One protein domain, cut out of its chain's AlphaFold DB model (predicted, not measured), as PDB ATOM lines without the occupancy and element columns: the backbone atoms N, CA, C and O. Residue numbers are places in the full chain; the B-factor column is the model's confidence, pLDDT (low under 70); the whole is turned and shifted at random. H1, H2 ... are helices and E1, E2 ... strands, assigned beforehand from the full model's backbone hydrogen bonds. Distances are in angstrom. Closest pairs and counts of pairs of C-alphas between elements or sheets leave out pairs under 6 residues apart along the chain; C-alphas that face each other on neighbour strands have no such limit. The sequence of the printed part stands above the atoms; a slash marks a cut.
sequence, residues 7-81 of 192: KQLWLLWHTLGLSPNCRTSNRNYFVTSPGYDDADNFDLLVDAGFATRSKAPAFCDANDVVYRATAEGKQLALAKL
ATOM      1  N   LYS A   7     -39.084 -79.609  43.912       94.50
ATOM      2  CA  LYS A   7     -38.389 -80.846  44.275       94.50
ATOM      3  C   LYS A   7     -39.321 -81.854  44.954       94.50
ATOM      4  O   LYS A   7     -39.317 -83.031  44.611       94.50
ATOM      5  N   GLN A   8     -40.155 -81.394  45.883       95.69
ATOM      6  CA  GLN A   8     -41.141 -82.234  46.567       95.69
ATOM      7  C   GLN A   8     -42.217 -82.753  45.602       95.69
ATOM      8  O   GLN A   8     -42.590 -83.925  45.660       95.69
ATOM      9  N   LEU A   9     -42.677 -81.913  44.670       96.06
ATOM     10  CA  LEU A   9     -43.579 -82.335  43.596       96.06
ATOM     11  C   LEU A   9     -42.921 -83.379  42.691       96.06
ATOM     12  O   LEU A   9     -43.548 -84.391  42.380       96.06
ATOM     13  N   TRP A  10     -41.651 -83.186  42.329       95.44
ATOM     14  CA  TRP A  10     -40.894 -84.164  41.554       95.44
ATOM     15  C   TRP A  10     -40.774 -85.505  42.283       95.44
ATOM     16  O   TRP A  10     -41.009 -86.548  41.672       95.44
ATOM     17  N   LEU A  11     -40.500 -85.500  43.591       96.38
ATOM     18  CA  LEU A  11     -40.449 -86.716  44.409       96.38
ATOM     19  C   LEU A  11     -41.802 -87.438  44.455       96.38
ATOM     20  O   LEU A  11     -41.853 -88.664  44.316       96.38
ATOM     21  N   LEU A  12     -42.909 -86.698  44.581       96.31
ATOM     22  CA  LEU A  12     -44.257 -87.265  44.500       96.31
ATOM     23  C   LEU A  12     -44.532 -87.869  43.117       96.31
ATOM     24  O   LEU A  12     -44.994 -89.010  43.033       96.31
ATOM     25  N   TRP A  13     -44.212 -87.156  42.032       96.25
ATOM     26  CA  TRP A  13     -44.373 -87.672  40.670       96.25
ATOM     27  C   TRP A  13     -43.533 -88.923  40.441       96.25
ATOM     28  O   TRP A  13     -44.051 -89.922  39.945       96.25
ATOM     29  N   HIS A  14     -42.272 -88.916  40.869       95.00
ATOM     30  CA  HIS A  14     -41.384 -90.061  40.752       95.00
ATOM     31  C   HIS A  14     -41.944 -91.270  41.511       95.00
ATOM     32  O   HIS A  14     -42.091 -92.351  40.938       95.00
ATOM     33  N   THR A  15     -42.331 -91.086  42.774       95.56
ATOM     34  CA  THR A  15     -42.877 -92.146  43.641       95.56
ATOM     35  C   THR A  15     -44.141 -92.767  43.078       95.56
ATOM     36  O   THR A  15     -44.331 -93.981  43.158       95.56
ATOM     37  N   LEU A  16     -44.991 -91.939  42.472       96.19
ATOM     38  CA  LEU A  16     -46.235 -92.367  41.851       96.19
ATOM     39  C   LEU A  16     -46.049 -92.868  40.416       96.19
ATOM     40  O   LEU A  16     -46.974 -93.441  39.848       96.19
ATOM     41  N   GLY A  17     -44.864 -92.705  39.820       94.56
ATOM     42  CA  GLY A  17     -44.621 -93.018  38.409       94.56
ATOM     43  C   GLY A  17     -45.417 -92.120  37.458       94.56
ATOM     44  O   GLY A  17     -45.797 -92.559  36.375       94.56
ATOM     45  N   LEU A  18     -45.708 -90.889  37.880       94.44
ATOM     46  CA  LEU A  18     -46.451 -89.915  37.097       94.44
ATOM     47  C   LEU A  18     -45.517 -89.151  36.165       94.44
ATOM     48  O   LEU A  18     -44.422 -88.731  36.531       94.44
ATOM     49  N   SER A  19     -45.996 -88.922  34.954       92.38
ATOM     50  CA  SER A  19     -45.401 -88.006  33.989       92.38
ATOM     51  C   SER A  19     -46.514 -87.403  33.136       92.38
ATOM     52  O   SER A  19     -47.620 -87.952  33.102       92.38
ATOM     53  N   PRO A  20     -46.262 -86.317  32.390       89.69
ATOM     54  CA  PRO A  20     -47.260 -85.762  31.478       89.69
ATOM     55  C   PRO A  20     -47.868 -86.801  30.521       89.69
ATOM     56  O   PRO A  20     -49.054 -86.711  30.214       89.69
ATOM     57  N   ASN A  21     -47.085 -87.819  30.135       86.75
ATOM     58  CA  ASN A  21     -47.488 -88.913  29.245       86.75
ATOM     59  C   ASN A  21     -48.077 -90.137  29.972       86.75
ATOM     60  O   ASN A  21     -48.639 -91.014  29.326       86.75
ATOM     61  N   CYS A  22     -47.944 -90.228  31.298       87.38
ATOM     62  CA  CYS A  22     -48.425 -91.353  32.098       87.38
ATOM     63  C   CYS A  22     -49.033 -90.829  33.402       87.38
ATOM     64  O   CYS A  22     -48.324 -90.563  34.372       87.38
ATOM     65  N   ARG A  23     -50.361 -90.655  33.417       89.19
ATOM     66  CA  ARG A  23     -51.112 -90.140  34.580       89.19
ATOM     67  C   ARG A  23     -51.742 -91.249  35.433       89.19
ATOM     68  O   ARG A  23     -52.417 -90.962  36.416       89.19
ATOM     69  N   THR A  24     -51.532 -92.507  35.054       87.56
ATOM     70  CA  THR A  24     -52.106 -93.689  35.701       87.56
ATOM     71  C   THR A  24     -50.993 -94.681  36.005       87.56
ATOM     72  O   THR A  24     -50.385 -95.231  35.092       87.56
ATOM     73  N   SER A  25     -50.717 -94.912  37.284       90.81
ATOM     74  CA  SER A  25     -49.692 -95.853  37.731       90.81
ATOM     75  C   SER A  25     -50.054 -96.393  39.112       90.81
ATOM     76  O   SER A  25     -50.624 -95.686  39.943       90.81
ATOM     77  N   ASN A  26     -49.712 -97.660  39.351       90.94
ATOM     78  CA  ASN A  26     -49.897 -98.326  40.642       90.94
ATOM     79  C   ASN A  26     -48.658 -98.203  41.550       90.94
ATOM     80  O   ASN A  26     -48.659 -98.721  42.668       90.94
ATOM     81  N   ARG A  27     -47.593 -97.534  41.084       93.81
ATOM     82  CA  ARG A  27     -46.390 -97.269  41.883       93.81
ATOM     83  C   ARG A  27     -46.743 -96.323  43.037       93.81
ATOM     84  O   ARG A  27     -47.501 -95.376  42.850       93.81
ATOM     85  N   ASN A  28     -46.222 -96.593  44.234       96.06
ATOM     86  CA  ASN A  28     -46.362 -95.697  45.389       96.06
ATOM     87  C   ASN A  28     -45.328 -95.982  46.493       96.06
ATOM     88  O   ASN A  28     -45.656 -95.964  47.677       96.06
ATOM     89  N   TYR A  29     -44.113 -96.353  46.103       95.12
ATOM     90  CA  TYR A  29     -43.062 -96.750  47.035       95.12
ATOM     91  C   TYR A  29     -41.762 -96.069  46.628       95.12
ATOM     92  O   TYR A  29     -41.326 -96.204  45.480       95.12
ATOM     93  N   PHE A  30     -41.165 -95.351  47.572       95.62
ATOM     94  CA  PHE A  30     -39.858 -94.724  47.434       95.62
ATOM     95  C   PHE A  30     -39.001 -95.107  48.629       95.62
ATOM     96  O   PHE A  30     -39.443 -94.948  49.763       95.62
ATOM     97  N   VAL A  31     -37.813 -95.650  48.382       95.19
ATOM     98  CA  VAL A  31     -36.904 -96.101  49.439       95.19
ATOM     99  C   VAL A  31     -35.695 -95.192  49.450       95.19
ATOM    100  O   VAL A  31     -35.102 -94.957  48.401       95.19
ATOM    101  N   THR A  32     -35.354 -94.683  50.625       94.56
ATOM    102  CA  THR A  32     -34.136 -93.906  50.845       94.56
ATOM    103  C   THR A  32     -33.704 -94.024  52.304       94.56
ATOM    104  O   THR A  32     -34.512 -94.374  53.175       94.56
ATOM    105  N   SER A  33     -32.435 -93.744  52.574       92.62
ATOM    106  CA  SER A  33     -31.903 -93.701  53.930       92.62
ATOM    107  C   SER A  33     -32.103 -92.300  54.543       92.62
ATOM    108  O   SER A  33     -32.103 -91.301  53.822       92.62
ATOM    109  N   PRO A  34     -32.255 -92.182  55.872       90.75
ATOM    110  CA  PRO A  34     -32.324 -90.896  56.563       90.75
ATOM    111  C   PRO A  34     -31.074 -90.030  56.350       90.75
ATOM    112  O   PRO A  34     -29.968 -90.555  56.224       90.75
ATOM    113  N   GLY A  35     -31.243 -88.704  56.365       88.50
ATOM    114  CA  GLY A  35     -30.149 -87.735  56.213       88.50
ATOM    115  C   GLY A  35     -29.712 -87.488  54.765       88.50
ATOM    116  O   GLY A  35     -28.780 -86.720  54.530       88.50
ATOM    117  N   TYR A  36     -30.373 -88.129  53.800       91.56
ATOM    118  CA  TYR A  36     -30.291 -87.743  52.399       91.56
ATOM    119  C   TYR A  36     -31.347 -86.689  52.086       91.56
ATOM    120  O   TYR A  36     -32.470 -86.734  52.578       91.56
ATOM    121  N   ASP A  37     -31.002 -85.796  51.173       93.88
ATOM    122  CA  ASP A  37     -31.828 -84.675  50.721       93.88
ATOM    123  C   ASP A  37     -33.247 -85.093  50.273       93.88
ATOM    124  O   ASP A  37     -34.232 -84.423  50.585       93.88
ATOM    125  N   ASP A  38     -33.398 -86.249  49.622       94.38
ATOM    126  CA  ASP A  38     -34.720 -86.788  49.275       94.38
ATOM    127  C   ASP A  38     -35.531 -87.214  50.508       94.38
ATOM    128  O   ASP A  38     -36.740 -86.985  50.550       94.38
ATOM    129  N   ALA A  39     -34.880 -87.807  51.515       93.88
ATOM    130  CA  ALA A  39     -35.522 -88.216  52.765       93.88
ATOM    131  C   ALA A  39     -36.005 -86.997  53.556       93.88
ATOM    132  O   ALA A  39     -37.152 -86.977  53.994       93.88
ATOM    133  N   ASP A  40     -35.181 -85.951  53.642       94.94
ATOM    134  CA  ASP A  40     -35.526 -84.702  54.330       94.94
ATOM    135  C   ASP A  40     -36.734 -84.018  53.665       94.94
ATOM    136  O   ASP A  40     -37.658 -83.548  54.331       94.94
ATOM    137  N   ASN A  41     -36.786 -84.014  52.328       96.00
ATOM    138  CA  ASN A  41     -37.938 -83.487  51.594       96.00
ATOM    139  C   ASN A  41     -39.193 -84.351  51.768       96.00
ATOM    140  O   ASN A  41     -40.302 -83.813  51.811       96.00
ATOM    141  N   PHE A  42     -39.038 -85.671  51.868       95.81
ATOM    142  CA  PHE A  42     -40.149 -86.564  52.166       95.81
ATOM    143  C   PHE A  42     -40.659 -86.419  53.593       95.81
ATOM    144  O   PHE A  42     -41.869 -86.465  53.784       95.81
ATOM    145  N   ASP A  43     -39.785 -86.215  54.573       95.12
ATOM    146  CA  ASP A  43     -40.185 -85.989  55.960       95.12
ATOM    147  C   ASP A  43     -41.036 -84.705  56.062       95.12
ATOM    148  O   ASP A  43     -42.113 -84.735  56.654       95.12
ATOM    149  N   LEU A  44     -40.688 -83.632  55.335       95.44
ATOM    150  CA  LEU A  44     -41.551 -82.442  55.214       95.44
ATOM    151  C   LEU A  44     -42.914 -82.740  54.559       95.44
ATOM    152  O   LEU A  44     -43.937 -82.171  54.943       95.44
ATOM    153  N   LEU A  45     -42.951 -83.625  53.557       95.62
ATOM    154  CA  LEU A  45     -44.203 -84.072  52.933       95.62
ATOM    155  C   LEU A  45     -45.041 -84.953  53.870       95.62
ATOM    156  O   LEU A  45     -46.269 -84.940  53.772       95.62
ATOM    157  N   VAL A  46     -44.398 -85.717  54.756       96.19
ATOM    158  CA  VAL A  46     -45.059 -86.505  55.802       96.19
ATOM    159  C   VAL A  46     -45.682 -85.574  56.837       96.19
ATOM    160  O   VAL A  46     -46.870 -85.714  57.122       96.19
ATOM    161  N   ASP A  47     -44.934 -84.580  57.316       95.56
ATOM    162  CA  ASP A  47     -45.427 -83.576  58.268       95.56
ATOM    163  C   ASP A  47     -46.609 -82.772  57.701       95.56
ATOM    164  O   ASP A  47     -47.532 -82.398  58.425       95.56
ATOM    165  N   ALA A  48     -46.620 -82.550  56.384       94.25
ATOM    166  CA  ALA A  48     -47.716 -81.896  55.672       94.25
ATOM    167  C   ALA A  48     -48.916 -82.817  55.350       94.25
ATOM    168  O   ALA A  48     -49.909 -82.332  54.811       94.25
ATOM    169  N   GLY A  49     -48.848 -84.123  55.646       95.75
ATOM    170  CA  GLY A  49     -49.921 -85.098  55.390       95.75
ATOM    171  C   GLY A  49     -49.972 -85.672  53.963       95.75
ATOM    172  O   GLY A  49     -50.835 -86.491  53.640       95.75
ATOM    173  N   PHE A  50     -49.028 -85.309  53.092       96.25
ATOM    174  CA  PHE A  50     -48.985 -85.772  51.699       96.25
ATOM    175  C   PHE A  50     -48.278 -87.120  51.518       96.25
ATOM    176  O   PHE A  50     -48.461 -87.790  50.496       96.25
ATOM    177  N   ALA A  51     -47.486 -87.545  52.498       96.81
ATOM    178  CA  ALA A  51     -46.791 -88.822  52.487       96.81
ATOM    179  C   ALA A  51     -46.876 -89.529  53.845       96.81
ATOM    180  O   ALA A  51     -47.258 -88.964  54.861       96.81
ATOM    181  N   THR A  52     -46.521 -90.807  53.849       96.81
ATOM    182  CA  THR A  52     -46.391 -91.638  55.046       96.81
ATOM    183  C   THR A  52     -45.050 -92.340  55.027       96.81
ATOM    184  O   THR A  52     -44.532 -92.684  53.960       96.81
ATOM    185  N   ARG A  53     -44.512 -92.564  56.223       95.38
ATOM    186  CA  ARG A  53     -43.221 -93.197  56.460       95.38
ATOM    187  C   ARG A  53     -43.420 -94.594  57.040       95.38
ATOM    188  O   ARG A  53     -44.225 -94.782  57.947       95.38
ATOM    189  N   SER A  54     -42.686 -95.579  56.534       93.69
ATOM    190  CA  SER A  54     -42.743 -96.964  57.017       93.69
ATOM    191  C   SER A  54     -41.369 -97.630  56.993       93.69
ATOM    192  O   SER A  54     -40.468 -97.193  56.278       93.69
ATOM    193  N   LYS A  55     -41.208 -98.694  57.786       93.31
ATOM    194  CA  LYS A  55     -39.980 -99.495  57.803       93.31
ATOM    195  C   LYS A  55     -39.743-100.130  56.428       93.31
ATOM    196  O   LYS A  55     -40.684-100.662  55.832       93.31
ATOM    197  N   ALA A  56     -38.499-100.101  55.953       93.00
ATOM    198  CA  ALA A  56     -38.127-100.793  54.729       93.00
ATOM    199  C   ALA A  56     -38.236-102.329  54.854       93.00
ATOM    200  O   ALA A  56     -38.176-102.877  55.962       93.00
ATOM    201  N   PRO A  57     -38.435-103.048  53.731       91.94
ATOM    202  CA  PRO A  57     -38.372-104.504  53.709       91.94
ATOM    203  C   PRO A  57     -37.034-105.031  54.240       91.94
ATOM    204  O   PRO A  57     -36.011-104.368  54.129       91.94
ATOM    205  N   ALA A  58     -37.023-106.263  54.751       92.81
ATOM    206  CA  ALA A  58     -35.848-106.851  55.406       92.81
ATOM    207  C   ALA A  58     -34.613-107.046  54.500       92.81
ATOM    208  O   ALA A  58     -33.542-107.345  55.015       92.81
ATOM    209  N   PHE A  59     -34.762-106.920  53.177       92.38
ATOM    210  CA  PHE A  59     -33.644-106.990  52.231       92.38
ATOM    211  C   PHE A  59     -32.944-105.635  52.011       92.38
ATOM    212  O   PHE A  59     -31.893-105.611  51.377       92.38
ATOM    213  N   CYS A  60     -33.538-104.527  52.467       91.75
ATOM    214  CA  CYS A  60     -32.927-103.196  52.445       91.75
ATOM    215  C   CYS A  60     -32.018-102.999  53.664       91.75
ATOM    216  O   CYS A  60     -32.069-103.785  54.617       91.75
ATOM    217  N   ASP A  61     -31.223-101.929  53.662       90.56
ATOM    218  CA  ASP A  61     -30.395-101.597  54.816       90.56
ATOM    219  C   ASP A  61     -31.259-101.332  56.056       90.56
ATOM    220  O   ASP A  61     -32.384-100.834  55.979       90.56
ATOM    221  N   ALA A  62     -30.731-101.660  57.238       88.12
ATOM    222  CA  ALA A  62     -31.493-101.606  58.491       88.12
ATOM    223  C   ALA A  62     -32.029-100.202  58.827       88.12
ATOM    224  O   ALA A  62     -33.019-100.078  59.553       88.12
ATOM    225  N   ASN A  63     -31.380 -99.166  58.294       90.44
ATOM    226  CA  ASN A  63     -31.746 -97.769  58.490       90.44
ATOM    227  C   ASN A  63     -32.654 -97.220  57.381       90.44
ATOM    228  O   ASN A  63     -33.117 -96.089  57.510       90.44
ATOM    229  N   ASP A  64     -32.919 -97.982  56.317       92.75
ATOM    230  CA  ASP A  64     -33.726 -97.516  55.196       92.75
ATOM    231  C   ASP A  64     -35.199 -97.351  55.557       92.75
ATOM    232  O   ASP A  64     -35.791 -98.045  56.394       92.75
ATOM    233  N   VAL A  65     -35.816 -96.419  54.843       94.81
ATOM    234  CA  VAL A  65     -37.188 -96.003  55.052       94.81
ATOM    235  C   VAL A  65     -37.935 -96.046  53.731       94.81
ATOM    236  O   VAL A  65     -37.431 -95.624  52.695       94.81
ATOM    237  N   VAL A  66     -39.174 -96.533  53.781       96.44
ATOM    238  CA  VAL A  66     -40.103 -96.493  52.653       96.44
ATOM    239  C   VAL A  66     -41.098 -95.363  52.860       96.44
ATOM    240  O   VAL A  66     -41.885 -95.389  53.814       96.44
ATOM    241  N   TYR A  67     -41.139 -94.449  51.901       96.94
ATOM    242  CA  TYR A  67     -42.150 -93.416  51.775       96.94
ATOM    243  C   TYR A  67     -43.243 -93.826  50.790       96.94
ATOM    244  O   TYR A  67     -42.987 -94.467  49.764       96.94
ATOM    245  N   ARG A  68     -44.484 -93.455  51.114       97.25
ATOM    246  CA  ARG A  68     -45.666 -93.666  50.266       97.25
ATOM    247  C   ARG A  68     -46.528 -92.416  50.273       97.25
ATOM    248  O   ARG A  68     -46.835 -91.908  51.348       97.25
ATOM    249  N   ALA A  69     -46.974 -91.958  49.110       96.62
ATOM    250  CA  ALA A  69     -47.897 -90.831  49.032       96.62
ATOM    251  C   ALA A  69     -49.292 -91.229  49.548       96.62
ATOM    252  O   ALA A  69     -49.788 -92.329  49.254       96.62
ATOM    253  N   THR A  70     -49.927 -90.326  50.295       96.62
ATOM    254  CA  THR A  70     -51.320 -90.452  50.750       96.62
ATOM    255  C   THR A  70     -52.295 -90.206  49.594       96.62
ATOM    256  O   THR A  70     -51.896 -89.872  48.476       96.62
ATOM    257  N   ALA A  71     -53.598 -90.382  49.834       95.38
ATOM    258  CA  ALA A  71     -54.615 -90.025  48.843       95.38
ATOM    259  C   ALA A  71     -54.557 -88.527  48.483       95.38
ATOM    260  O   ALA A  71     -54.643 -88.172  47.308       95.38
ATOM    261  N   GLU A  72     -54.321 -87.673  49.478       94.81
ATOM    262  CA  GLU A  72     -54.166 -86.224  49.316       94.81
ATOM    263  C   GLU A  72     -52.900 -85.888  48.520       94.81
ATOM    264  O   GLU A  72     -52.964 -85.134  47.549       94.81
ATOM    265  N   GLY A  73     -51.767 -86.530  48.837       94.81
ATOM    266  CA  GLY A  73     -50.525 -86.369  48.075       94.81
ATOM    267  C   GLY A  73     -50.667 -86.785  46.609       94.81
ATOM    268  O   GLY A  73     -50.152 -86.110  45.719       94.81
ATOM    269  N   LYS A  74     -51.431 -87.850  46.327       94.81
ATOM    270  CA  LYS A  74     -51.753 -88.277  44.955       94.81
ATOM    271  C   LYS A  74     -52.580 -87.242  44.203       94.81
ATOM    272  O   LYS A  74     -52.266 -86.936  43.053       94.81
ATOM    273  N   GLN A  75     -53.626 -86.711  44.833       94.12
ATOM    274  CA  GLN A  75     -54.467 -85.682  44.222       94.12
ATOM    275  C   GLN A  75     -53.666 -84.412  43.933       94.12
ATOM    276  O   GLN A  75     -53.753 -83.878  42.828       94.12
ATOM    277  N   LEU A  76     -52.831 -83.979  44.880       94.25
ATOM    278  CA  LEU A  76     -51.957 -82.826  44.702       94.25
ATOM    279  C   LEU A  76     -50.966 -83.035  43.552       94.25
ATOM    280  O   LEU A  76     -50.832 -82.173  42.681       94.25
ATOM    281  N   ALA A  77     -50.308 -84.196  43.523       94.38
ATOM    282  CA  ALA A  77     -49.354 -84.543  42.479       94.38
ATOM    283  C   ALA A  77     -50.008 -84.506  41.089       94.38
ATOM    284  O   ALA A  77     -49.430 -83.945  40.163       94.38
ATOM    285  N   LEU A  78     -51.226 -85.041  40.947       93.06
ATOM    286  CA  LEU A  78     -51.985 -85.011  39.693       93.06
ATOM    287  C   LEU A  78     -52.426 -83.599  39.293       93.06
ATOM    288  O   LEU A  78     -52.349 -83.258  38.112       93.06
ATOM    289  N   ALA A  79     -52.864 -82.788  40.260       93.31
ATOM    290  CA  ALA A  79     -53.322 -81.421  40.026       93.31
ATOM    291  C   ALA A  79     -52.188 -80.493  39.564       93.31
ATOM    292  O   ALA A  79     -52.412 -79.611  38.738       93.31
ATOM    293  N   LYS A  80     -50.968 -80.700  40.074       93.94
ATOM    294  CA  LYS A  80     -49.781 -79.903  39.721       93.94
ATOM    295  C   LYS A  80     -49.003 -80.461  38.525       93.94
ATOM    296  O   LYS A  80     -48.067 -79.818  38.060       93.94
ATOM    297  N   LEU A  81     -49.357 -81.648  38.028       92.69
ATOM    298  CA  LEU A  81     -48.662 -82.282  36.909       92.69
ATOM    299  C   LEU A  81     -48.889 -81.471  35.617       92.69
ATOM    300  O   LEU A  81     -50.043 -81.168  35.295       92.69
TER     301      LEU A  81
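AT A GLANCE: This is residues 7 to 81 of the 192 residues of an uncharacterized protein of Pseudomonas sp. PA15(2017) (UniProt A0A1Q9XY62). A small three-strand antiparallel sheet, ordered E1, E3, E2, has H2 and H1 over one face, H2 making two layers with it; H3 packs on H1 near one end. The printed part has 75 residues, in order H1 E1 H2 E2 E3 H3, class mixed. It is compact: radius of gyration of the C-alphas 11.9 A, spans 35 by 23 by 19 A.

IN THESE COORDINATES: E1 is residues 30 to 32, E3 65 to 69, E2 51 to 55. H2 is residues 37 to 47, 15.6 A long. H1, residues 7 to 16, begins at C-alpha 7 (-38.389, -80.846, 44.275); H3, residues 71 to 80, ends at C-alpha 80 (-49.781, -79.903, 39.721).

HOW THE PARTS SIT: Within hydrogen-bond range are N 30 and O 67 of E1 and E3, 3.0 A, and N 52 and O 68 of hairpin E2 and E3, 2.8 A. H2, height over the sheet 8.7 A, joins same-way strands E1 and E2 in a split, right-handed strand-helix-strand unit. H1 touches H3, closest C-alphas Leu 12 and Ala 77, 6.1 A. In H1, H2 and H3 every O i to N i+4 pair is within range.

THE WHOLE: The printed part has no cut. Residues 17 to 29 form the long link. No printed residue is under 70.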